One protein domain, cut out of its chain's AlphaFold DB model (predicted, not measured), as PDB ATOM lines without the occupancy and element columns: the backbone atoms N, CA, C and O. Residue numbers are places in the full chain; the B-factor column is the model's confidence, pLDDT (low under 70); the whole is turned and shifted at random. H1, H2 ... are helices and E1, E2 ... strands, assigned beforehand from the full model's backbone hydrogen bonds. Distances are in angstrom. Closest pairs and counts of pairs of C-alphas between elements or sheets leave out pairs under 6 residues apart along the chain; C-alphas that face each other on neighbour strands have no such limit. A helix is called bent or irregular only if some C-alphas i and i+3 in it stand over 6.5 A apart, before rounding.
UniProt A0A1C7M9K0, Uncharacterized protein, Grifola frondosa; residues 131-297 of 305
ATOM      1  N   VAL A 131     168.585 161.790 303.512       98.19
ATOM      2  CA  VAL A 131     168.058 162.043 302.165       98.19
ATOM      3  C   VAL A 131     166.725 162.775 302.274       98.19
ATOM      4  O   VAL A 131     165.831 162.342 303.000       98.19
ATOM      5  N   ARG A 132     166.577 163.877 301.540       98.12
ATOM      6  CA  ARG A 132     165.328 164.638 301.422       98.12
ATOM      7  C   ARG A 132     164.994 164.842 299.954       98.12
ATOM      8  O   ARG A 132     165.854 165.247 299.179       98.12
ATOM      9  N   LYS A 133     163.743 164.581 299.587       98.06
ATOM     10  CA  LYS A 133     163.213 164.866 298.253       98.06
ATOM     11  C   LYS A 133     162.267 166.050 298.335       98.06
ATOM     12  O   LYS A 133     161.415 166.086 299.221       98.06
ATOM     13  N   THR A 134     162.412 166.978 297.404       98.06
ATOM     14  CA  THR A 134     161.542 168.145 297.280       98.06
ATOM     15  C   THR A 134     160.893 168.115 295.908       98.06
ATOM     16  O   THR A 134     161.587 168.040 294.899       98.06
ATOM     17  N   MET A 135     159.564 168.181 295.890       97.88
ATOM     18  CA  MET A 135     158.745 168.192 294.677       97.88
ATOM     19  C   MET A 135     158.256 169.612 294.395       97.88
ATOM     20  O   MET A 135     158.102 170.399 295.331       97.88
ATOM     21  N   ASN A 136     157.920 169.903 293.135       97.44
ATOM     22  CA  ASN A 136     157.323 171.175 292.716       97.44
ATOM     23  C   ASN A 136     158.138 172.391 293.180       97.44
ATOM     24  O   ASN A 136     157.601 173.313 293.799       97.44
ATOM     25  N   ALA A 137     159.441 172.368 292.905       97.75
ATOM     26  CA  ALA A 137     160.353 173.464 293.192       97.75
ATOM     27  C   ALA A 137     160.766 174.190 291.909       97.75
ATOM     28  O   ALA A 137     160.873 173.568 290.851       97.75
ATOM     29  N   HIS A 138     161.036 175.490 292.008       97.50
ATOM     30  CA  HIS A 138     161.739 176.229 290.966       97.50
ATOM     31  C   HIS A 138     163.212 175.827 290.984       97.50
ATOM     32  O   HIS A 138     163.896 176.057 291.975       97.50
ATOM     33  N   ILE A 139     163.687 175.221 289.899       97.44
ATOM     34  CA  ILE A 139     165.064 174.759 289.715       97.44
ATOM     35  C   ILE A 139     165.719 175.640 288.646       97.44
ATOM     36  O   ILE A 139     165.231 175.647 287.509       97.44
ATOM     37  N   PRO A 140     166.797 176.370 288.974       96.19
ATOM     38  CA  PRO A 140     167.571 177.130 288.006       96.19
ATOM     39  C   PRO A 140     168.071 176.232 286.880       96.19
ATOM     40  O   PRO A 140     168.399 175.065 287.097       96.19
ATOM     41  N   VAL A 141     168.151 176.780 285.677       93.56
ATOM     42  CA  VAL A 141     168.797 176.123 284.546       93.56
ATOM     43  C   VAL A 141     170.166 176.774 284.374       93.56
ATOM     44  O   VAL A 141     170.224 177.906 283.894       93.56
ATOM     45  N   PRO A 142     171.268 176.107 284.770       89.88
ATOM     46  CA  PRO A 142     172.589 176.702 284.658       89.88
ATOM     47  C   PRO A 142     172.926 176.966 283.193       89.88
ATOM     48  O   PRO A 142     172.872 176.067 282.350       89.88
ATOM     49  N   THR A 143     173.287 178.204 282.884       82.44
ATOM     50  CA  THR A 143     173.841 178.575 281.585       82.44
ATOM     51  C   THR A 143     175.338 178.320 281.594       82.44
ATOM     52  O   THR A 143     176.084 178.979 282.309       82.44
ATOM     53  N   ALA A 144     175.784 177.366 280.781       64.38
ATOM     54  CA  ALA A 144     177.175 176.927 280.694       64.38
ATOM     55  C   ALA A 144     178.073 177.888 279.894       64.38
ATOM     56  O   ALA A 144     178.895 177.437 279.104       64.38
ATOM     57  N   GLN A 145     177.889 179.200 280.034       71.56
ATOM     58  CA  GLN A 145     178.736 180.175 279.351       71.56
ATOM     59  C   GLN A 145     179.952 180.472 280.239       71.56
ATOM     60  O   GLN A 145     179.811 181.183 281.239       71.56
ATOM     61  N   PRO A 146     181.138 179.894 279.953       69.62
ATOM     62  CA  PRO A 146     182.364 180.341 280.594       69.62
ATOM     63  C   PRO A 146     182.589 181.813 280.249       69.62
ATOM     64  O   PRO A 146     182.434 182.211 279.092       69.62
ATOM     65  N   LEU A 147     182.974 182.607 281.247       73.00
ATOM     66  CA  LEU A 147     183.367 183.992 281.031       73.00
ATOM     67  C   LEU A 147     184.556 184.017 280.057       73.00
ATOM     68  O   LEU A 147     185.624 183.465 280.350       73.00
ATOM     69  N   MET A 148     184.372 184.608 278.874       71.75
ATOM     70  CA  MET A 148     185.473 184.777 277.930       71.75
ATOM     71  C   MET A 148     186.438 185.842 278.464       71.75
ATOM     72  O   MET A 148     186.028 186.877 278.982       71.75
ATOM     73  N   LYS A 149     187.748 185.599 278.358       71.38
ATOM     74  CA  LYS A 149     188.755 186.600 278.744       71.38
ATOM     75  C   LYS A 149     188.678 187.802 277.794       71.38
ATOM     76  O   LYS A 149     188.753 187.604 276.585       71.38
ATOM     77  N   GLY A 150     188.619 189.019 278.340       70.88
ATOM     78  CA  GLY A 150     188.600 190.273 277.564       70.88
ATOM     79  C   GLY A 150     187.209 190.866 277.322       70.88
ATOM     80  O   GLY A 150     187.057 191.724 276.460       70.88
ATOM     81  N   VAL A 151     186.218 190.379 278.060       69.31
ATOM     82  CA  VAL A 151     184.839 190.863 278.069       69.31
ATOM     83  C   VAL A 151     184.723 192.174 278.870       69.31
ATOM     84  O   VAL A 151     185.495 192.389 279.803       69.31
ATOM     85  N   GLU A 152     183.800 193.054 278.467       79.81
ATOM     86  CA  GLU A 152     183.512 194.335 279.132       79.81
ATOM     87  C   GLU A 152     183.043 194.137 280.587       79.81
ATOM     88  O   GLU A 152     182.407 193.133 280.908       79.81
ATOM     89  N   ASP A 153     183.306 195.119 281.460       82.38
ATOM     90  CA  ASP A 153     183.002 195.046 282.901       82.38
ATOM     91  C   ASP A 153     181.526 194.683 283.195       82.38
ATOM     92  O   ASP A 153     181.244 193.936 284.129       82.38
ATOM     93  N   LEU A 154     180.582 195.131 282.358       81.62
ATOM     94  CA  LEU A 154     179.143 194.885 282.543       81.62
ATOM     95  C   LEU A 154     178.743 193.409 282.384       81.62
ATOM     96  O   LEU A 154     177.920 192.900 283.141       81.62
ATOM     97  N   GLU A 155     179.315 192.707 281.407       84.19
ATOM     98  CA  GLU A 155     179.031 191.281 281.199       84.19
ATOM     99  C   GLU A 155     179.657 190.427 282.314       84.19
ATOM    100  O   GLU A 155     179.138 189.360 282.657       84.19
ATOM    101  N   HIS A 156     180.761 190.898 282.904       85.75
ATOM    102  CA  HIS A 156     181.370 190.258 284.061       85.75
ATOM    103  C   HIS A 156     180.468 190.355 285.295       85.75
ATOM    104  O   HIS A 156     180.195 189.326 285.911       85.75
ATOM    105  N   GLU A 157     179.949 191.548 285.603       89.19
ATOM    106  CA  GLU A 157     179.003 191.761 286.707       89.19
ATOM    107  C   GLU A 157     177.730 190.913 286.539       89.19
ATOM    108  O   GLU A 157     177.299 190.246 287.479       89.19
ATOM    109  N   GLU A 158     177.162 190.852 285.327       89.06
ATOM    110  CA  GLU A 158     175.978 190.026 285.050       89.06
ATOM    111  C   GLU A 158     176.267 188.526 285.245       89.06
ATOM    112  O   GLU A 158     175.435 187.769 285.763       89.06
ATOM    113  N   TRP A 159     177.450 188.066 284.828       88.44
ATOM    114  CA  TRP A 159     177.879 186.687 285.048       88.44
ATOM    115  C   TRP A 159     178.044 186.379 286.541       88.44
ATOM    116  O   TRP A 159     177.561 185.341 287.003       88.44
ATOM    117  N   GLU A 160     178.674 187.276 287.304       89.31
ATOM    118  CA  GLU A 160     178.839 187.128 288.752       89.31
ATOM    119  C   GLU A 160     177.493 187.099 289.477       89.31
ATOM    120  O   GLU A 160     177.278 186.229 290.323       89.31
ATOM    121  N   GLU A 161     176.551 187.971 289.106       91.38
ATOM    122  CA  GLU A 161     175.196 187.984 289.662       91.38
ATOM    123  C   GLU A 161     174.476 186.653 289.400       91.38
ATOM    124  O   GLU A 161     173.916 186.052 290.321       91.38
ATOM    125  N   LYS A 162     174.554 186.128 288.170       91.38
ATOM    126  CA  LYS A 162     173.962 184.829 287.803       91.38
ATOM    127  C   LYS A 162     174.554 183.672 288.603       91.38
ATOM    128  O   LYS A 162     173.814 182.808 289.081       91.38
ATOM    129  N   VAL A 163     175.880 183.629 288.741       91.25
ATOM    130  CA  VAL A 163     176.576 182.580 289.500       91.25
ATOM    131  C   VAL A 163     176.260 182.697 290.991       91.25
ATOM    132  O   VAL A 163     175.947 181.689 291.628       91.25
ATOM    133  N   SER A 164     176.266 183.912 291.536       93.12
ATOM    134  CA  SER A 164     175.910 184.193 292.929       93.12
ATOM    135  C   SER A 164     174.478 183.751 293.240       93.12
ATOM    136  O   SER A 164     174.262 182.962 294.162       93.12
ATOM    137  N   ALA A 165     173.509 184.132 292.402       95.00
ATOM    138  CA  ALA A 165     172.108 183.745 292.548       95.00
ATOM    139  C   ALA A 165     171.908 182.216 292.473       95.00
ATOM    140  O   ALA A 165     171.072 181.644 293.182       95.00
ATOM    141  N   LEU A 166     172.697 181.520 291.643       95.50
ATOM    142  CA  LEU A 166     172.692 180.058 291.573       95.50
ATOM    143  C   LEU A 166     173.197 179.420 292.878       95.50
ATOM    144  O   LEU A 166     172.563 178.493 293.387       95.50
ATOM    145  N   PHE A 167     174.303 179.908 293.446       95.94
ATOM    146  CA  PHE A 167     174.818 179.393 294.720       95.94
ATOM    147  C   PHE A 167     173.939 179.777 295.920       95.94
ATOM    148  O   PHE A 167     173.795 178.970 296.841       95.94
ATOM    149  N   GLU A 168     173.270 180.930 295.888       96.00
ATOM    150  CA  GLU A 168     172.233 181.287 296.864       96.00
ATOM    151  C   GLU A 168     171.079 180.273 296.830       96.00
ATOM    152  O   GLU A 168     170.670 179.743 297.871       96.00
ATOM    153  N   TRP A 169     170.595 179.930 295.628       97.38
ATOM    154  CA  TRP A 169     169.568 178.900 295.456       97.38
ATOM    155  C   TRP A 169     170.017 177.548 296.030       97.38
ATOM    156  O   TRP A 169     169.252 176.905 296.754       97.38
ATOM    157  N   VAL A 170     171.263 177.130 295.769       97.31
ATOM    158  CA  VAL A 170     171.838 175.896 296.337       97.31
ATOM    159  C   VAL A 170     171.850 175.952 297.866       97.31
ATOM    160  O   VAL A 170     171.407 175.001 298.514       97.31
ATOM    161  N   GLY A 171     172.289 177.067 298.453       96.62
ATOM    162  CA  GLY A 171     172.282 177.266 299.903       96.62
ATOM    163  C   GLY A 171     170.883 177.093 300.499       96.62
ATOM    164  O   GLY A 171     170.690 176.340 301.457       96.62
ATOM    165  N   MET A 172     169.867 177.692 299.877       96.88
ATOM    166  CA  MET A 172     168.475 177.502 300.291       96.88
ATOM    167  C   MET A 172     167.971 176.070 300.116       96.88
ATOM    168  O   MET A 172     167.218 175.582 300.966       96.88
ATOM    169  N   ALA A 173     168.393 175.373 299.060       97.50
ATOM    170  CA  ALA A 173     168.057 173.969 298.854       97.50
ATOM    171  C   ALA A 173     168.652 173.096 299.972       97.50
ATOM    172  O   ALA A 173     167.952 172.242 300.531       97.50
ATOM    173  N   CYS A 174     169.894 173.368 300.383       96.69
ATOM    174  CA  CYS A 174     170.541 172.712 301.519       96.69
ATOM    175  C   CYS A 174     169.806 172.964 302.847       96.69
ATOM    176  O   CYS A 174     169.694 172.058 303.681       96.69
ATOM    177  N   LEU A 175     169.252 174.165 303.032       95.88
ATOM    178  CA  LEU A 175     168.443 174.525 304.201       95.88
ATOM    179  C   LEU A 175     167.010 173.964 304.150       95.88
ATOM    180  O   LEU A 175     166.317 173.959 305.167       95.88
ATOM    181  N   GLY A 176     166.561 173.449 303.001       95.81
ATOM    182  CA  GLY A 176     165.180 173.008 302.800       95.81
ATOM    183  C   GLY A 176     164.187 174.173 302.833       95.81
ATOM    184  O   GLY A 176     163.094 174.037 303.386       95.81
ATOM    185  N   ALA A 177     164.584 175.329 302.297       96.06
ATOM    186  CA  ALA A 177     163.771 176.535 302.318       96.06
ATOM    187  C   ALA A 177     162.454 176.339 301.548       96.06
ATOM    188  O   ALA A 177     162.437 175.910 300.393       96.06
ATOM    189  N   LYS A 178     161.334 176.728 302.173       94.62
ATOM    190  CA  LYS A 178     160.005 176.699 301.534       94.62
ATOM    191  C   LYS A 178     159.908 177.631 300.322       94.62
ATOM    192  O   LYS A 178     159.147 177.333 299.413       94.62
ATOM    193  N   ARG A 179     160.755 178.668 300.284       94.56
ATOM    194  CA  ARG A 179     160.872 179.675 299.213       94.56
ATOM    195  C   ARG A 179     161.160 179.096 297.834       94.56
ATOM    196  O   ARG A 179     160.924 179.760 296.836       94.56
ATOM    197  N   LEU A 180     161.640 177.857 297.769       96.31
ATOM    198  CA  LEU A 180     161.876 177.178 296.500       96.31
ATOM    199  C   LEU A 180     160.607 176.549 295.907       96.31
ATOM    200  O   LEU A 180     160.612 176.195 294.733       96.31
ATOM    201  N   GLN A 181     159.538 176.369 296.689       96.75
ATOM    202  CA  GLN A 181     158.305 175.713 296.242       96.75
ATOM    203  C   GLN A 181     157.464 176.646 295.366       96.75
ATOM    204  O   GLN A 181     157.251 177.801 295.716       96.75
ATOM    205  N   VAL A 182     156.896 176.122 294.274       95.56
ATOM    206  CA  VAL A 182     156.068 176.901 293.322       95.56
ATOM    207  C   VAL A 182     154.852 177.550 293.985       95.56
ATOM    208  O   VAL A 182     154.392 178.610 293.575       95.56
ATOM    209  N   MET A 183     154.304 176.898 295.010       93.50
ATOM    210  CA  MET A 183     153.107 177.367 295.707       93.50
ATOM    211  C   MET A 183     153.423 178.281 296.894       93.50
ATOM    212  O   MET A 183     152.496 178.668 297.609       93.50
ATOM    213  N   ASP A 184     154.696 178.609 297.130       92.75
ATOM    214  CA  ASP A 184     155.036 179.559 298.175       92.75
ATOM    215  C   ASP A 184     154.570 180.963 297.777       92.75
ATOM    216  O   ASP A 184     154.743 181.419 296.648       92.75
ATOM    217  N   ARG A 185     153.934 181.645 298.725       89.00
ATOM    218  CA  ARG A 185     153.431 183.010 298.567       89.00
ATOM    219  C   ARG A 185     153.950 183.826 299.744       89.00
ATOM    220  O   ARG A 185     153.213 184.010 300.716       89.00
ATOM    221  N   PRO A 186     155.231 184.245 299.713       87.38
ATOM    222  CA  PRO A 186     155.750 185.164 300.708       87.38
ATOM    223  C   PRO A 186     154.895 186.424 300.758       87.38
ATOM    224  O   PRO A 186     154.452 186.914 299.721       87.38
ATOM    225  N   ASP A 187     154.729 186.985 301.951       89.00
ATOM    226  CA  ASP A 187     154.371 188.393 302.049       89.00
ATOM    227  C   ASP A 187     155.514 189.217 301.409       89.00
ATOM    228  O   ASP A 187     156.670 189.057 301.829       89.00
ATOM    229  N   PRO A 188     155.234 190.056 300.391       85.69
ATOM    230  CA  PRO A 188     156.258 190.815 299.673       85.69
ATOM    231  C   PRO A 188     157.002 191.822 300.560       85.69
ATOM    232  O   PRO A 188     158.106 192.230 300.216       85.69
ATOM    233  N   TYR A 189     156.444 192.196 301.715       88.19
ATOM    234  CA  TYR A 189     157.116 193.051 302.696       88.19
ATOM    235  C   TYR A 189     158.035 192.268 303.648       88.19
ATOM    236  O   TYR A 189     158.779 192.874 304.416       88.19
ATOM    237  N   VAL A 190     157.993 190.930 303.609       84.38
ATOM    238  CA  VAL A 190     158.757 190.042 304.502       84.38
ATOM    239  C   VAL A 190     159.889 189.319 303.771       84.38
ATOM    240  O   VAL A 190     160.946 189.108 304.361       84.38
ATOM    241  N   ALA A 191     159.704 188.913 302.511       80.81
ATOM    242  CA  ALA A 191     160.761 188.267 301.732       80.81
ATOM    243  C   ALA A 191     160.657 188.590 300.236       80.81
ATOM    244  O   ALA A 191     159.604 188.404 299.633       80.81
ATOM    245  N   VAL A 192     161.785 189.002 299.650       87.69
ATOM    246  CA  VAL A 192     161.895 189.456 298.247       87.69
ATOM    247  C   VAL A 192     162.581 188.412 297.355       87.69
ATOM    248  O   VAL A 192     162.818 188.649 296.178       87.69
ATOM    249  N   TYR A 193     162.903 187.232 297.892       92.44
ATOM    250  CA  TYR A 193     163.596 186.212 297.113       92.44
ATOM    251  C   TYR A 193     162.778 185.767 295.891       92.44
ATOM    252  O   TYR A 193     161.623 185.352 296.024       92.44
ATOM    253  N   SER A 194     163.424 185.772 294.726       91.50
ATOM    254  CA  SER A 194     162.918 185.198 293.483       91.50
ATOM    255  C   SER A 194     163.908 184.163 292.937       91.50
ATOM    256  O   SER A 194     165.107 184.449 292.907       91.50
ATOM    257  N   PRO A 195     163.449 182.989 292.465       93.12
ATOM    258  CA  PRO A 195     164.331 182.002 291.852       93.12
ATOM    259  C   PRO A 195     165.123 182.581 290.665       93.12
ATOM    260  O   PRO A 195     164.534 183.308 289.857       93.12
ATOM    261  N   PRO A 196     166.413 182.224 290.503       95.00
ATOM    262  CA  PRO A 196     167.221 182.650 289.366       95.00
ATOM    263  C   PRO A 196     166.548 182.302 288.038       95.00
ATOM    264  O   PRO A 196     166.034 181.194 287.863       95.00
ATOM    265  N   SER A 197     166.559 183.241 287.094       91.94
ATOM    266  CA  SER A 197     166.047 183.019 285.740       91.94
ATOM    267  C   SER A 197     167.193 182.687 284.776       91.94
ATOM    268  O   SER A 197     168.228 183.346 284.837       91.94
ATOM    269  N   PRO A 198     167.025 181.718 283.856       94.00
ATOM    270  CA  PRO A 198     165.843 180.873 283.670       94.00
ATOM    271  C   PRO A 198     165.706 179.780 284.746       94.00
ATOM    272  O   PRO A 198     166.689 179.180 285.176       94.00
ATOM    273  N   SER A 199     164.464 179.464 285.130       95.75
ATOM    274  CA  SER A 199     164.138 178.328 286.004       95.75
ATOM    275  C   SER A 199     163.023 177.463 285.421       95.75
ATOM    276  O   SER A 199     162.227 177.907 284.592       95.75
ATOM    277  N   ARG A 200     162.959 176.207 285.866       96.19
ATOM    278  CA  ARG A 200     161.889 175.255 285.547       96.19
ATOM    279  C   ARG A 200     161.261 174.697 286.815       96.19
ATOM    280  O   ARG A 200     161.916 174.619 287.848       96.19
ATOM    281  N   ILE A 201     160.015 174.250 286.726       97.69
ATOM    282  CA  ILE A 201     159.379 173.498 287.810       97.69
ATOM    283  C   ILE A 201     159.880 172.055 287.745       97.69
ATOM    284  O   ILE A 201     159.820 171.427 286.688       97.69
ATOM    285  N   GLY A 202     160.367 171.523 288.862       96.81
ATOM    286  CA  GLY A 202     160.834 170.143 288.928       96.81
ATOM    287  C   GLY A 202     160.976 169.607 290.346       96.81
ATOM    288  O   GLY A 202     160.403 170.136 291.301       96.81
ATOM    289  N   GLU A 203     161.749 168.532 290.465       97.31
ATOM    290  CA  GLU A 203     162.111 167.901 291.730       97.31
ATOM    291  C   GLU A 203     163.627 167.882 291.923       97.31
ATOM    292  O   GLU A 203     164.393 167.845 290.960       97.31
ATOM    293  N   PHE A 204     164.065 167.882 293.179       97.56
ATOM    294  CA  PHE A 204     165.465 167.660 293.515       97.56
ATOM    295  C   PHE A 204     165.603 166.769 294.747       97.56
ATOM    296  O   PHE A 204     164.711 166.681 295.597       97.56
ATOM    297  N   THR A 205     166.753 166.106 294.844       98.06
ATOM    298  CA  THR A 205     167.132 165.299 296.006       98.06
ATOM    299  C   THR A 205     168.330 165.941 296.688       98.06
ATOM    300  O   THR A 205     169.369 166.131 296.067       98.06
ATOM    301  N   HIS A 206     168.194 166.249 297.975       98.12
ATOM    302  CA  HIS A 206     169.287 166.701 298.826       98.12
ATOM    303  C   HIS A 206     169.756 165.536 299.701       98.12
ATOM    304  O   HIS A 206     168.970 164.961 300.460       98.12
ATOM    305  N   VAL A 207     171.039 165.188 299.592       98.25
ATOM    306  CA  VAL A 207     171.690 164.176 300.429       98.25
ATOM    307  C   VAL A 207     172.717 164.863 301.319       98.25
ATOM    308  O   VAL A 207     173.610 165.542 300.822       98.25
ATOM    309  N   ARG A 208     172.592 164.681 302.634       98.00
ATOM    310  CA  ARG A 208     173.459 165.307 303.634       98.00
ATOM    311  C   ARG A 208     174.148 164.257 304.489       98.00
ATOM    312  O   ARG A 208     173.483 163.444 305.126       98.00
ATOM    313  N   TRP A 209     175.466 164.355 304.590       97.69
ATOM    314  CA  TRP A 209     176.257 163.683 305.619       97.69
ATOM    315  C   TRP A 209     176.705 164.714 306.658       97.69
ATOM    316  O   TRP A 209     176.838 165.899 306.360       97.69
ATOM    317  N   SER A 210     176.877 164.304 307.911       95.69
ATOM    318  CA  SER A 210     177.318 165.202 308.984       95.69
ATOM    319  C   SER A 210     178.197 164.442 309.965       95.69
ATOM    320  O   SER A 210     177.776 163.430 310.516       95.69
ATOM    321  N   GLY A 211     179.421 164.925 310.154       93.81
ATOM    322  CA  GLY A 211     180.456 164.254 310.932       93.81
ATOM    323  C   GLY A 211     181.848 164.635 310.432       93.81
ATOM    324  O   GLY A 211     181.993 165.542 309.613       93.81
ATOM    325  N   LEU A 212     182.871 163.929 310.914       92.50
ATOM    326  CA  LEU A 212     184.239 164.079 310.425       92.50
ATOM    327  C   LEU A 212     184.442 163.191 309.190       92.50
ATOM    328  O   LEU A 212     184.720 161.997 309.301       92.50
ATOM    329  N   LEU A 213     184.263 163.785 308.012       94.12
ATOM    330  CA  LEU A 213     184.339 163.090 306.729       94.12
ATOM    331  C   LEU A 213     185.774 163.139 306.179       94.12
ATOM    332  O   LEU A 213     186.312 164.234 306.001       94.12
ATOM    333  N   PRO A 214     186.418 161.992 305.894       92.06
ATOM    334  CA  PRO A 214     187.777 161.992 305.368       92.06
ATOM    335  C   PRO A 214     187.824 162.517 303.922       92.06
ATOM    336  O   PRO A 214     186.882 162.290 303.159       92.06
ATOM    337  N   PRO A 215     188.946 163.119 303.479       91.00
ATOM    338  CA  PRO A 215     189.089 163.618 302.108       91.00
ATOM    339  C   PRO A 215     188.820 162.562 301.026       91.00
ATOM    340  O   PRO A 215     188.247 162.876 299.988       91.00
ATOM    341  N   GLY A 216     189.166 161.293 301.278       92.56
ATOM    342  CA  GLY A 216     188.879 160.195 300.348       92.56
ATOM    343  C   GLY A 216     187.380 159.967 300.115       92.56
ATOM    344  O   GLY A 216     186.972 159.681 298.993       92.56
ATOM    345  N   PHE A 217     186.549 160.163 301.146       94.62
ATOM    346  CA  PHE A 217     185.093 160.120 301.001       94.62
ATOM    347  C   PHE A 217     184.606 161.284 300.133       94.62
ATOM    348  O   PHE A 217     183.876 161.061 299.170       94.62
ATOM    349  N   VAL A 218     185.064 162.507 300.413       95.19
ATOM    350  CA  VAL A 218     184.698 163.698 299.629       95.19
ATOM    351  C   VAL A 218     185.070 163.519 298.155       95.19
ATOM    352  O   VAL A 218     184.232 163.731 297.281       95.19
ATOM    353  N   GLN A 219     186.280 163.029 297.873       95.69
ATOM    354  CA  GLN A 219     186.716 162.736 296.508       95.69
ATOM    355  C   GLN A 219     185.829 161.684 295.831       95.69
ATOM    356  O   GLN A 219     185.524 161.813 294.649       95.69
ATOM    357  N   SER A 220     185.381 160.655 296.560       97.00
ATOM    358  CA  SER A 220     184.468 159.650 296.003       97.00
ATOM    359  C   SER A 220     183.111 160.241 295.605       97.00
ATOM    360  O   SER A 220     182.577 159.869 294.563       97.00
ATOM    361  N   VAL A 221     182.595 161.211 296.370       97.12
ATOM    362  CA  VAL A 221     181.358 161.937 296.037       97.12
ATOM    363  C   VAL A 221     181.564 162.809 294.800       97.12
ATOM    364  O   VAL A 221     180.730 162.777 293.897       97.12
ATOM    365  N   ILE A 222     182.689 163.528 294.717       97.25
ATOM    366  CA  ILE A 222     183.055 164.326 293.535       97.25
ATOM    367  C   ILE A 222     183.138 163.436 292.291       97.25
ATOM    368  O   ILE A 222     182.503 163.742 291.287       97.25
ATOM    369  N   ASN A 223     183.845 162.306 292.373       96.94
ATOM    370  CA  ASN A 223     183.986 161.367 291.258       96.94
ATOM    371  C   ASN A 223     182.635 160.778 290.828       96.94
ATOM    372  O   ASN A 223     182.381 160.602 289.636       96.94
ATOM    373  N   ALA A 224     181.759 160.459 291.784       96.31
ATOM    374  CA  ALA A 224     180.420 159.962 291.485       96.31
ATOM    375  C   ALA A 224     179.577 161.032 290.777       96.31
ATOM    376  O   ALA A 224     178.922 160.735 289.780       96.31
ATOM    377  N   ALA A 225     179.632 162.285 291.238       95.25
ATOM    378  CA  ALA A 225     178.911 163.392 290.621       95.25
ATOM    379  C   ALA A 225     179.422 163.708 289.208       95.25
ATOM    380  O   ALA A 225     178.617 163.888 288.300       95.25
ATOM    381  N   SER A 226     180.743 163.722 289.006       94.25
ATOM    382  CA  SER A 226     181.353 164.055 287.716       94.25
ATOM    383  C   SER A 226     181.225 162.945 286.669       94.25
ATOM    384  O   SER A 226     181.279 163.227 285.479       94.25
ATOM    385  N   SER A 227     181.081 161.683 287.090       93.19
ATOM    386  CA  SER A 227     180.910 160.536 286.179       93.19
ATOM    387  C   SER A 227     179.451 160.197 285.871       93.19
ATOM    388  O   SER A 227     179.193 159.408 284.965       93.19
ATOM    389  N   THR A 228     178.493 160.772 286.603       92.06
ATOM    390  CA  THR A 228     177.067 160.515 286.381       92.06
ATOM    391  C   THR A 228     176.571 161.335 285.185       92.06
ATOM    392  O   THR A 228     176.600 162.564 285.252       92.06
ATOM    393  N   PRO A 229     176.061 160.706 284.109       90.81
ATOM    394  CA  PRO A 229     175.479 161.435 282.987       90.81
ATOM    395  C   PRO A 229     174.263 162.242 283.446       90.81
ATOM    396  O   PRO A 229     173.305 161.688 283.992       90.81
ATOM    397  N   LEU A 230     174.293 163.554 283.217       91.25
ATOM    398  CA  LEU A 230     173.209 164.450 283.605       91.25
ATOM    399  C   LEU A 230     172.271 164.714 282.419       91.25
ATOM    400  O   LEU A 230     172.750 165.034 281.322       91.25
ATOM    401  N   PRO A 231     170.940 164.638 282.620       90.69
ATOM    402  CA  PRO A 231     169.984 165.078 281.614       90.69
ATOM    403  C   PRO A 231     170.196 166.559 281.262       90.69
ATOM    404  O   PRO A 231     170.700 167.322 282.094       90.69
ATOM    405  N   PRO A 232     169.746 167.010 280.078       88.50
ATOM    406  CA  PRO A 232     169.781 168.424 279.722       88.50
ATOM    407  C   PRO A 232     169.152 169.298 280.814       88.50
ATOM    408  O   PRO A 232     168.164 168.908 281.449       88.50
ATOM    409  N   SER A 233     169.741 170.474 281.046       88.62
ATOM    410  CA  SER A 233     169.253 171.451 282.034       88.62
ATOM    411  C   SER A 233     169.184 170.912 283.472       88.62
ATOM    412  O   SER A 233     168.359 171.356 284.274       88.62
ATOM    413  N   SER A 234     170.016 169.921 283.797       92.75
ATOM    414  CA  SER A 234     170.141 169.340 285.136       92.75
ATOM    415  C   SER A 234     171.570 169.505 285.637       92.75
ATOM    416  O   SER A 234     172.515 169.484 284.850       92.75
ATOM    417  N   PHE A 235     171.716 169.650 286.949       95.69
ATOM    418  CA  PHE A 235     173.006 169.840 287.593       95.69
ATOM    419  C   PHE A 235     173.072 169.085 288.917       95.69
ATOM    420  O   PHE A 235     172.049 168.718 289.499       95.69
ATOM    421  N   VAL A 236     174.293 168.872 289.392       97.31
ATOM    422  CA  VAL A 236     174.599 168.369 290.730       97.31
ATOM    423  C   VAL A 236     175.459 169.411 291.419       97.31
ATOM    424  O   VAL A 236     176.384 169.945 290.814       97.31
ATOM    425  N   CYS A 237     175.169 169.707 292.683       97.69
ATOM    426  CA  CYS A 237     176.016 170.566 293.494       97.69
ATOM    427  C   CYS A 237     176.444 169.838 294.767       97.69
ATOM    428  O   CYS A 237     175.643 169.157 295.409       97.69
ATOM    429  N   ILE A 238     177.721 169.973 295.102       98.25
ATOM    430  CA  ILE A 238     178.349 169.430 296.298       98.25
ATOM    431  C   ILE A 238     178.763 170.617 297.153       98.25
ATOM    432  O   ILE A 238     179.692 171.332 296.789       98.25
ATOM    433  N   THR A 239     178.109 170.792 298.295       97.81
ATOM    434  CA  THR A 239     178.490 171.795 299.290       97.81
ATOM    435  C   THR A 239     179.154 171.107 300.473       97.81
ATOM    436  O   THR A 239     178.611 170.156 301.038       97.81
ATOM    437  N   SER A 240     180.324 171.599 300.864       96.69
ATOM    438  CA  SER A 240     181.082 171.106 302.009       96.69
ATOM    439  C   SER A 240     181.352 172.238 302.984       96.69
ATOM    440  O   SER A 240     181.728 173.332 302.574       96.69
ATOM    441  N   GLN A 241     181.195 171.947 304.273       95.12
ATOM    442  CA  GLN A 241     181.506 172.859 305.367       95.12
ATOM    443  C   GLN A 241     182.720 172.324 306.128       95.12
ATOM    444  O   GLN A 241     182.732 171.173 306.572       95.12
ATOM    445  N   GLY A 242     183.749 173.155 306.252       93.00
ATOM    446  CA  GLY A 242     184.946 172.887 307.036       93.00
ATOM    447  C   GLY A 242     184.681 172.960 308.539       93.00
ATOM    448  O   GLY A 242     183.596 173.315 308.993       93.00
ATOM    449  N   VAL A 243     185.700 172.629 309.334       93.31
ATOM    450  CA  VAL A 243     185.644 172.753 310.797       93.31
ATOM    451  C   VAL A 243     186.036 174.187 311.178       93.31
ATOM    452  O   VAL A 243     187.212 174.528 311.031       93.31
ATOM    453  N   PRO A 244     185.112 175.023 311.694       92.19
ATOM    454  CA  PRO A 244     185.373 176.443 311.956       92.19
ATOM    455  C   PRO A 244     186.575 176.689 312.880       92.19
ATOM    456  O   PRO A 244     187.424 177.554 312.656       92.19
ATOM    457  N   THR A 245     186.694 175.839 313.897       93.56
ATOM    458  CA  THR A 245     187.726 175.920 314.931       93.56
ATOM    459  C   THR A 245     189.027 175.214 314.551       93.56
ATOM    460  O   THR A 245     189.882 175.035 315.413       93.56
ATOM    461  N   SER A 246     189.184 174.737 313.312       94.75
ATOM    462  CA  SER A 246     190.450 174.140 312.882       94.75
ATOM    463  C   SER A 246     191.469 175.241 312.581       94.75
ATOM    464  O   SER A 246     191.158 176.145 311.801       94.75
ATOM    465  N   PRO A 247     192.699 175.175 313.122       94.94
ATOM    466  CA  PRO A 247     193.764 176.104 312.744       94.94
ATOM    467  C   PRO A 247     194.269 175.876 311.308       94.94
ATOM    468  O   PRO A 247     195.042 176.682 310.797       94.94
ATOM    469  N   VAL A 248     193.845 174.787 310.656       93.50
ATOM    470  CA  VAL A 248     194.199 174.435 309.276       93.50
ATOM    471  C   VAL A 248     192.939 174.050 308.493       93.50
ATOM    472  O   VAL A 248     192.278 173.067 308.831       93.50
ATOM    473  N   SER A 249     192.615 174.805 307.438       90.19
ATOM    474  CA  SER A 249     191.529 174.517 306.473       90.19
ATOM    475  C   SER A 249     192.003 173.765 305.243       90.19
ATOM    476  O   SER A 249     191.284 172.948 304.681       90.19
ATOM    477  N   TYR A 250     193.192 174.128 304.774       90.50
ATOM    478  CA  TYR A 250     193.660 173.805 303.439       90.50
ATOM    479  C   TYR A 250     195.075 173.287 303.500       90.50
ATOM    480  O   TYR A 250     195.949 173.888 304.125       90.50
ATOM    481  N   LEU A 251     195.290 172.171 302.821       90.25
ATOM    482  CA  LEU A 251     196.599 171.572 302.676       90.25
ATOM    483  C   LEU A 251     197.063 171.834 301.247       90.25
ATOM    484  O   LEU A 251     196.401 171.379 300.313       90.25
ATOM    485  N   PRO A 252     198.182 172.551 301.052       86.94
ATOM    486  CA  PRO A 252     198.709 172.747 299.718       86.94
ATOM    487  C   PRO A 252     199.081 171.392 299.094       86.94
ATOM    488  O   PRO A 252     199.494 170.470 299.808       86.94
ATOM    489  N   PRO A 253     198.977 171.261 297.758       83.25
ATOM    490  CA  PRO A 253     199.205 169.993 297.064       83.25
ATOM    491  C   PRO A 253     200.632 169.476 297.267       83.25
ATOM    492  O   PRO A 253     200.873 168.270 297.324       83.25
ATOM    493  N   HIS A 254     201.591 170.393 297.419       81.31
ATOM    494  CA  HIS A 254     202.966 170.047 297.721       81.31
ATOM    495  C   HIS A 254     203.184 169.993 299.236       81.31
ATOM    496  O   HIS A 254     203.015 170.988 299.941       81.31
ATOM    497  N   ARG A 255     203.656 168.846 299.740       77.00
ATOM    498  CA  ARG A 255     203.872 168.613 301.181       77.00
ATOM    499  C   ARG A 255     204.847 169.576 301.843       77.00
ATOM    500  O   ARG A 255     204.843 169.651 303.057       77.00
ATOM    501  N   LEU A 256     205.675 170.251 301.053       76.38
ATOM    502  CA  LEU A 256     206.687 171.192 301.528       76.38
ATOM    503  C   LEU A 256     206.201 172.634 301.608       76.38
ATOM    504  O   LEU A 256     206.928 173.441 302.152       76.38
ATOM    505  N   ILE A 257     205.037 172.958 301.041       82.50
ATOM    506  CA  ILE A 257     204.525 174.326 301.082       82.50
ATOM    507  C   ILE A 257     203.873 174.550 302.446       82.50
ATOM    508  O   ILE A 257     203.027 173.759 302.896       82.50
ATOM    509  N   LYS A 258     204.255 175.647 303.096       84.69
ATOM    510  CA  LYS A 258     203.631 176.126 304.322       84.69
ATOM    511  C   LYS A 258     202.122 176.256 304.163       84.69
ATOM    512  O   LYS A 258     201.621 176.869 303.223       84.69
ATOM    513  N   THR A 259     201.391 175.707 305.127       90.12
ATOM    514  CA  THR A 259     199.950 175.934 305.237       90.12
ATOM    515  C   THR A 259     199.680 177.432 305.392       90.12
ATOM    516  O   THR A 259     200.295 178.049 306.273       90.12
ATOM    517  N   PRO A 260     198.757 178.012 304.606       92.56
ATOM    518  CA  PRO A 260     198.264 179.357 304.857       92.56
ATOM    519  C   PRO A 260     197.782 179.506 306.301       92.56
ATOM    520  O   PRO A 260     197.241 178.570 306.894       92.56
ATOM    521  N   LEU A 261     198.011 180.681 306.883       93.81
ATOM    522  CA  LEU A 261     197.504 180.975 308.216       93.81
ATOM    523  C   LEU A 261     195.979 181.036 308.209       93.81
ATOM    524  O   LEU A 261     195.382 181.541 307.260       93.81
ATOM    525  N   ARG A 262     195.376 180.617 309.321       94.31
ATOM    526  CA  ARG A 262     193.957 180.804 309.617       94.31
ATOM    527  C   ARG A 262     193.762 181.093 311.100       94.31
ATOM    528  O   ARG A 262     194.411 180.474 311.941       94.31
ATOM    529  N   ALA A 263     192.839 181.998 311.411       94.94
ATOM    530  CA  ALA A 263     192.325 182.176 312.763       94.94
ATOM    531  C   ALA A 263     191.166 181.187 313.029       94.94
ATOM    532  O   ALA A 263     190.132 181.278 312.354       94.94
ATOM    533  N   PRO A 264     191.297 180.247 313.984       94.62
ATOM    534  CA  PRO A 264     190.218 179.332 314.347       94.62
ATOM    535  C   PRO A 264     189.141 180.053 315.156       94.62
ATOM    536  O   PRO A 264     189.459 180.718 316.139       94.62
ATOM    537  N   ARG A 265     187.872 179.928 314.750       91.75
ATOM    538  CA  ARG A 265     186.747 180.627 315.393       91.75
ATOM    539  C   ARG A 265     185.466 179.815 315.304       91.75
ATOM    540  O   ARG A 265     185.293 179.056 314.358       91.75
ATOM    541  N   ALA A 266     184.570 179.959 316.273       90.62
ATOM    542  CA  ALA A 266     183.315 179.205 316.278       90.62
ATOM    543  C   ALA A 266     182.356 179.684 315.175       90.62
ATOM    544  O   ALA A 266     181.626 178.884 314.597       90.62
ATOM    545  N   GLU A 267     182.407 180.976 314.871       89.62
ATOM    546  CA  GLU A 267     181.595 181.673 313.880       89.62
ATOM    547  C   GLU A 267     182.234 181.734 312.489       89.62
ATOM    548  O   GLU A 267     181.637 182.294 311.576       89.62
ATOM    549  N   SER A 268     183.449 181.198 312.296       87.25
ATOM    550  CA  SER A 268     184.048 181.226 310.961       87.25
ATOM    551  C   SER A 268     183.273 180.322 310.014       87.25
ATOM    552  O   SER A 268     183.089 179.136 310.293       87.25
ATOM    553  N   GLU A 269     182.936 180.856 308.854       84.88
ATOM    554  CA  GLU A 269     182.438 180.070 307.742       84.88
ATOM    555  C   GLU A 269     183.610 179.675 306.846       84.88
ATOM    556  O   GLU A 269     184.477 180.480 306.507       84.88
ATOM    557  N   ASP A 270     183.666 178.391 306.523       90.56
ATOM    558  CA  ASP A 270     184.595 177.848 305.547       90.56
ATOM    559  C   ASP A 270     183.809 176.837 304.740       90.56
ATOM    560  O   ASP A 270     183.648 175.684 305.141       90.56
ATOM    561  N   THR A 271     183.201 177.329 303.673       93.94
ATOM    562  CA  THR A 271     182.291 176.546 302.852       93.94
ATOM    563  C   THR A 271     182.762 176.622 301.423       93.94
ATOM    564  O   THR A 271     183.080 177.698 300.932       93.94
ATOM    565  N   TRP A 272     182.753 175.496 300.729       95.62
ATOM    566  CA  TRP A 272     182.888 175.493 299.281       95.62
ATOM    567  C   TRP A 272     181.722 174.744 298.662       95.62
ATOM    568  O   TRP A 272     181.174 173.812 299.256       95.62
ATOM    569  N   SER A 273     181.327 175.176 297.472       97.25
ATOM    570  CA  SER A 273     180.280 174.554 296.677       97.25
ATOM    571  C   SER A 273     180.794 174.316 295.266       97.25
ATOM    572  O   SER A 273     181.151 175.256 294.562       97.25
ATOM    573  N   LEU A 274     180.841 173.049 294.862       97.50
ATOM    574  CA  LEU A 274     181.246 172.608 293.534       97.50
ATOM    575  C   LEU A 274     180.009 172.174 292.758       97.50
ATOM    576  O   LEU A 274     179.295 171.262 293.176       97.50
ATOM    577  N   LEU A 275     179.749 172.825 291.637       96.25
ATOM    578  CA  LEU A 275     178.605 172.559 290.782       96.25
ATOM    579  C   LEU A 275     179.066 171.918 289.475       96.25
ATOM    580  O   LEU A 275     180.037 172.368 288.881       96.25
ATOM    581  N   PHE A 276     178.339 170.896 289.032       95.44
ATOM    582  CA  PHE A 276     178.499 170.208 287.754       95.44
ATOM    583  C   PHE A 276     177.199 170.309 286.959       95.44
ATOM    584  O   PHE A 276     176.144 169.950 287.478       95.44
ATOM    585  N   SER A 277     177.258 170.745 285.704       93.12
ATOM    586  CA  SER A 277     176.108 170.765 284.793       93.12
ATOM    587  C   SER A 277     176.522 170.292 283.409       93.12
ATOM    588  O   SER A 277     177.648 170.520 282.970       93.12
ATOM    589  N   ASN A 278     175.587 169.683 282.688       87.94
ATOM    590  CA  ASN A 278     175.791 169.402 281.274       87.94
ATOM    591  C   ASN A 278     175.649 170.711 280.480       87.94
ATOM    592  O   ASN A 278     174.631 171.402 280.602       87.94
ATOM    593  N   GLY A 279     176.675 171.079 279.716       74.06
ATOM    594  CA  GLY A 279     176.648 172.233 278.829       74.06
ATOM    595  C   GLY A 279     175.587 172.033 277.753       74.06
ATOM    596  O   GLY A 279     175.512 170.976 277.132       74.06
ATOM    597  N   GLY A 280     174.714 173.026 277.566       65.69
ATOM    598  CA  GLY A 280     173.623 172.951 276.593       65.69
ATOM    599  C   GLY A 280     174.097 172.579 275.179       65.69
ATOM    600  O   GLY A 280     175.251 172.801 274.823       65.69
ATOM    601  N   GLN A 281     173.173 172.046 274.371       57.47
ATOM    602  CA  GLN A 281     173.352 171.364 273.071       57.47
ATOM    603  C   GLN A 281     174.179 172.072 271.969       57.47
ATOM    604  O   GLN A 281     174.327 171.518 270.884       57.47
ATOM    605  N   ASN A 282     174.719 173.267 272.197       58.06
ATOM    606  CA  ASN A 282     175.311 174.090 271.140       58.06
ATOM    607  C   ASN A 282     176.796 173.821 270.856       58.06
ATOM    608  O   ASN A 282     177.315 174.357 269.881       58.06
ATOM    609  N   TYR A 283     177.477 172.979 271.637       57.66
ATOM    610  CA  TYR A 283     178.873 172.617 271.379       57.66
ATOM    611  C   TYR A 283     178.961 171.142 270.969       57.66
ATOM    612  O   TYR A 283     178.656 170.254 271.755       57.66
ATOM    613  N   GLN A 284     179.360 170.866 269.724       55.34
ATOM    614  CA  GLN A 284     179.469 169.510 269.150       55.34
ATOM    615  C   GLN A 284     180.649 168.678 269.702       55.34
ATOM    616  O   GLN A 284     181.055 167.693 269.094       55.34
ATOM    617  N   THR A 285     181.228 169.068 270.833       58.56
ATOM    618  CA  THR A 285     182.319 168.350 271.495       58.56
ATOM    619  C   THR A 285     181.764 167.409 272.560       58.56
ATOM    620  O   THR A 285     180.972 167.820 273.404       58.56
ATOM    621  N   GLU A 286     182.180 166.142 272.523       59.16
ATOM    622  CA  GLU A 286     181.674 165.046 273.370       59.16
ATOM    623  C   GLU A 286     181.951 165.210 274.887       59.16
ATOM    624  O   GLU A 286     181.420 164.435 275.675       59.16
ATOM    625  N   ASP A 287     182.666 166.259 275.319       63.94
ATOM    626  CA  ASP A 287     183.068 166.513 276.718       63.94
ATOM    627  C   ASP A 287     182.541 167.856 277.282       63.94
ATOM    628  O   ASP A 287     183.282 168.656 277.852       63.94
ATOM    629  N   ASN A 288     181.242 168.145 277.154       76.25
ATOM    630  CA  ASN A 288     180.663 169.410 277.647       76.25
ATOM    631  C   ASN A 288     180.263 169.385 279.137       76.25
ATOM    632  O   ASN A 288     179.220 169.929 279.508       76.25
ATOM    633  N   LEU A 289     181.049 168.766 280.020       85.94
ATOM    634  CA  LEU A 289     180.807 168.912 281.458       85.94
ATOM    635  C   LEU A 289     181.304 170.289 281.912       85.94
ATOM    636  O   LEU A 289     182.505 170.534 282.009       85.94
ATOM    637  N   TRP A 290     180.374 171.189 282.214       89.12
ATOM    638  CA  TRP A 290     180.691 172.480 282.807       89.12
ATOM    639  C   TRP A 290     180.704 172.369 284.331       89.12
ATOM    640  O   TRP A 290     179.857 171.690 284.923       89.12
ATOM    641  N   TRP A 291     181.649 173.056 284.972       92.38
ATOM    642  CA  TRP A 291     181.719 173.134 286.423       92.38
ATOM    643  C   TRP A 291     182.028 174.547 286.913       92.38
ATOM    644  O   TRP A 291     182.665 175.338 286.218       92.38
ATOM    645  N   ALA A 292     181.576 174.841 288.128       92.75
ATOM    646  CA  ALA A 292     181.866 176.078 288.841       92.75
ATOM    647  C   ALA A 292     182.161 175.771 290.311       92.75
ATOM    648  O   ALA A 292     181.496 174.927 290.915       92.75
ATOM    649  N   LEU A 293     183.148 176.457 290.885       94.12
ATOM    650  CA  LEU A 293     183.497 176.374 292.300       94.12
ATOM    651  C   LEU A 293     183.285 177.749 292.930       94.12
ATOM    652  O   LEU A 293     183.881 178.722 292.478       94.12
ATOM    653  N   ALA A 294     182.469 177.806 293.975       93.50
ATOM    654  CA  ALA A 294     182.371 178.965 294.849       93.50
ATOM    655  C   ALA A 294     182.938 178.617 296.221       93.50
ATOM    656  O   ALA A 294     182.607 177.572 296.786       93.50
ATOM    657  N   GLU A 295     183.760 179.504 296.767       93.00
ATOM    658  CA  GLU A 295     184.309 179.390 298.113       93.00
ATOM    659  C   GLU A 295     183.872 180.600 298.943       93.00
ATOM    660  O   GLU A 295     184.003 181.744 298.518       93.00
ATOM    661  N   SER A 296     183.360 180.341 300.142       91.44
ATOM    662  CA  SER A 296     183.183 181.326 301.201       91.44
ATOM    663  C   SER A 296     184.260 181.063 302.243       91.44
ATOM    664  O   SER A 296     184.229 180.047 302.947       91.44
ATOM    665  N   ILE A 297     185.245 181.956 302.290       89.69
ATOM    666  CA  ILE A 297     186.377 181.889 303.210       89.69
ATOM    667  C   ILE A 297     186.234 182.975 304.276       89.69
ATOM    668  O   ILE A 297     185.871 184.117 303.991       89.69
TER     669      ILE A 297
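What this domain is: This is residues 131 to 297 of the 305 residues of an uncharacterized protein of Grifola frondosa (UniProt A0A1C7M9K0). The core is a three-stranded antiparallel sheet, E3-E4-E5, sandwiched in three layers between H1, which crosses one face, and H2, which runs along the other. Beside E3 stands a separate, sharply bent antiparallel ribbon, E1-E2, and residues 253 to 258 of the loop between E3 and E4 stick out. The printed part has 167 residues, in the order E1 H1 E2 H2 E3 E4 E5; the class is mixed, with under half of the residues in named elements. It is compact, with a radius of gyration of the C-alphas of 17.9 A, and spans 49 by 43 by 35 A.

How they stand to each other: E1, residues 131 to 140, bends by 93 degrees at residue 136; its antiparallel neighbour E2, residues 199 to 208, has O 206 within hydrogen-bond range of N 132, 2.8 A. H1, residues 153 to 175, runs across E3, residues 235 to 241, at 74 degrees on the local plane, at a height over the sheet of 10.3 A; their closest C-alphas are those of Val 170 and Cys 237, 7.3 A. H2, residues 215 to 227, is on the opposite face at 10.2 A, along the strands; its C-alpha of Ala 225 is 6.6 A from that of Val 236, the closest in E3. E3, E4, residues 270 to 278, and E5, residues 289 to 297, form a meander, each strand the antiparallel neighbour and hairpin partner of the one before; N 238 and O 274, and N 273 and O 294, are each 2.8 A apart. In H1 and H2 every O i to N i+4 pair is within hydrogen-bond range.

Where its parts are: E1 begins at C-alpha 131 (168.058, 162.043, 302.165), and E5 ends at C-alpha 297 (186.377, 181.889, 303.210). H1 measures 33.0 A, E4 27.2 A.

The domain as a whole: The farthest C-alphas, of Asp 187 and Leu 256, are 55.1 A apart. The printed part has no cut; the links E1 to H1, H1 to E2 and E3 to E4 are long. Residues 144, 146, 151 and 280 to 287 have pLDDT under 70.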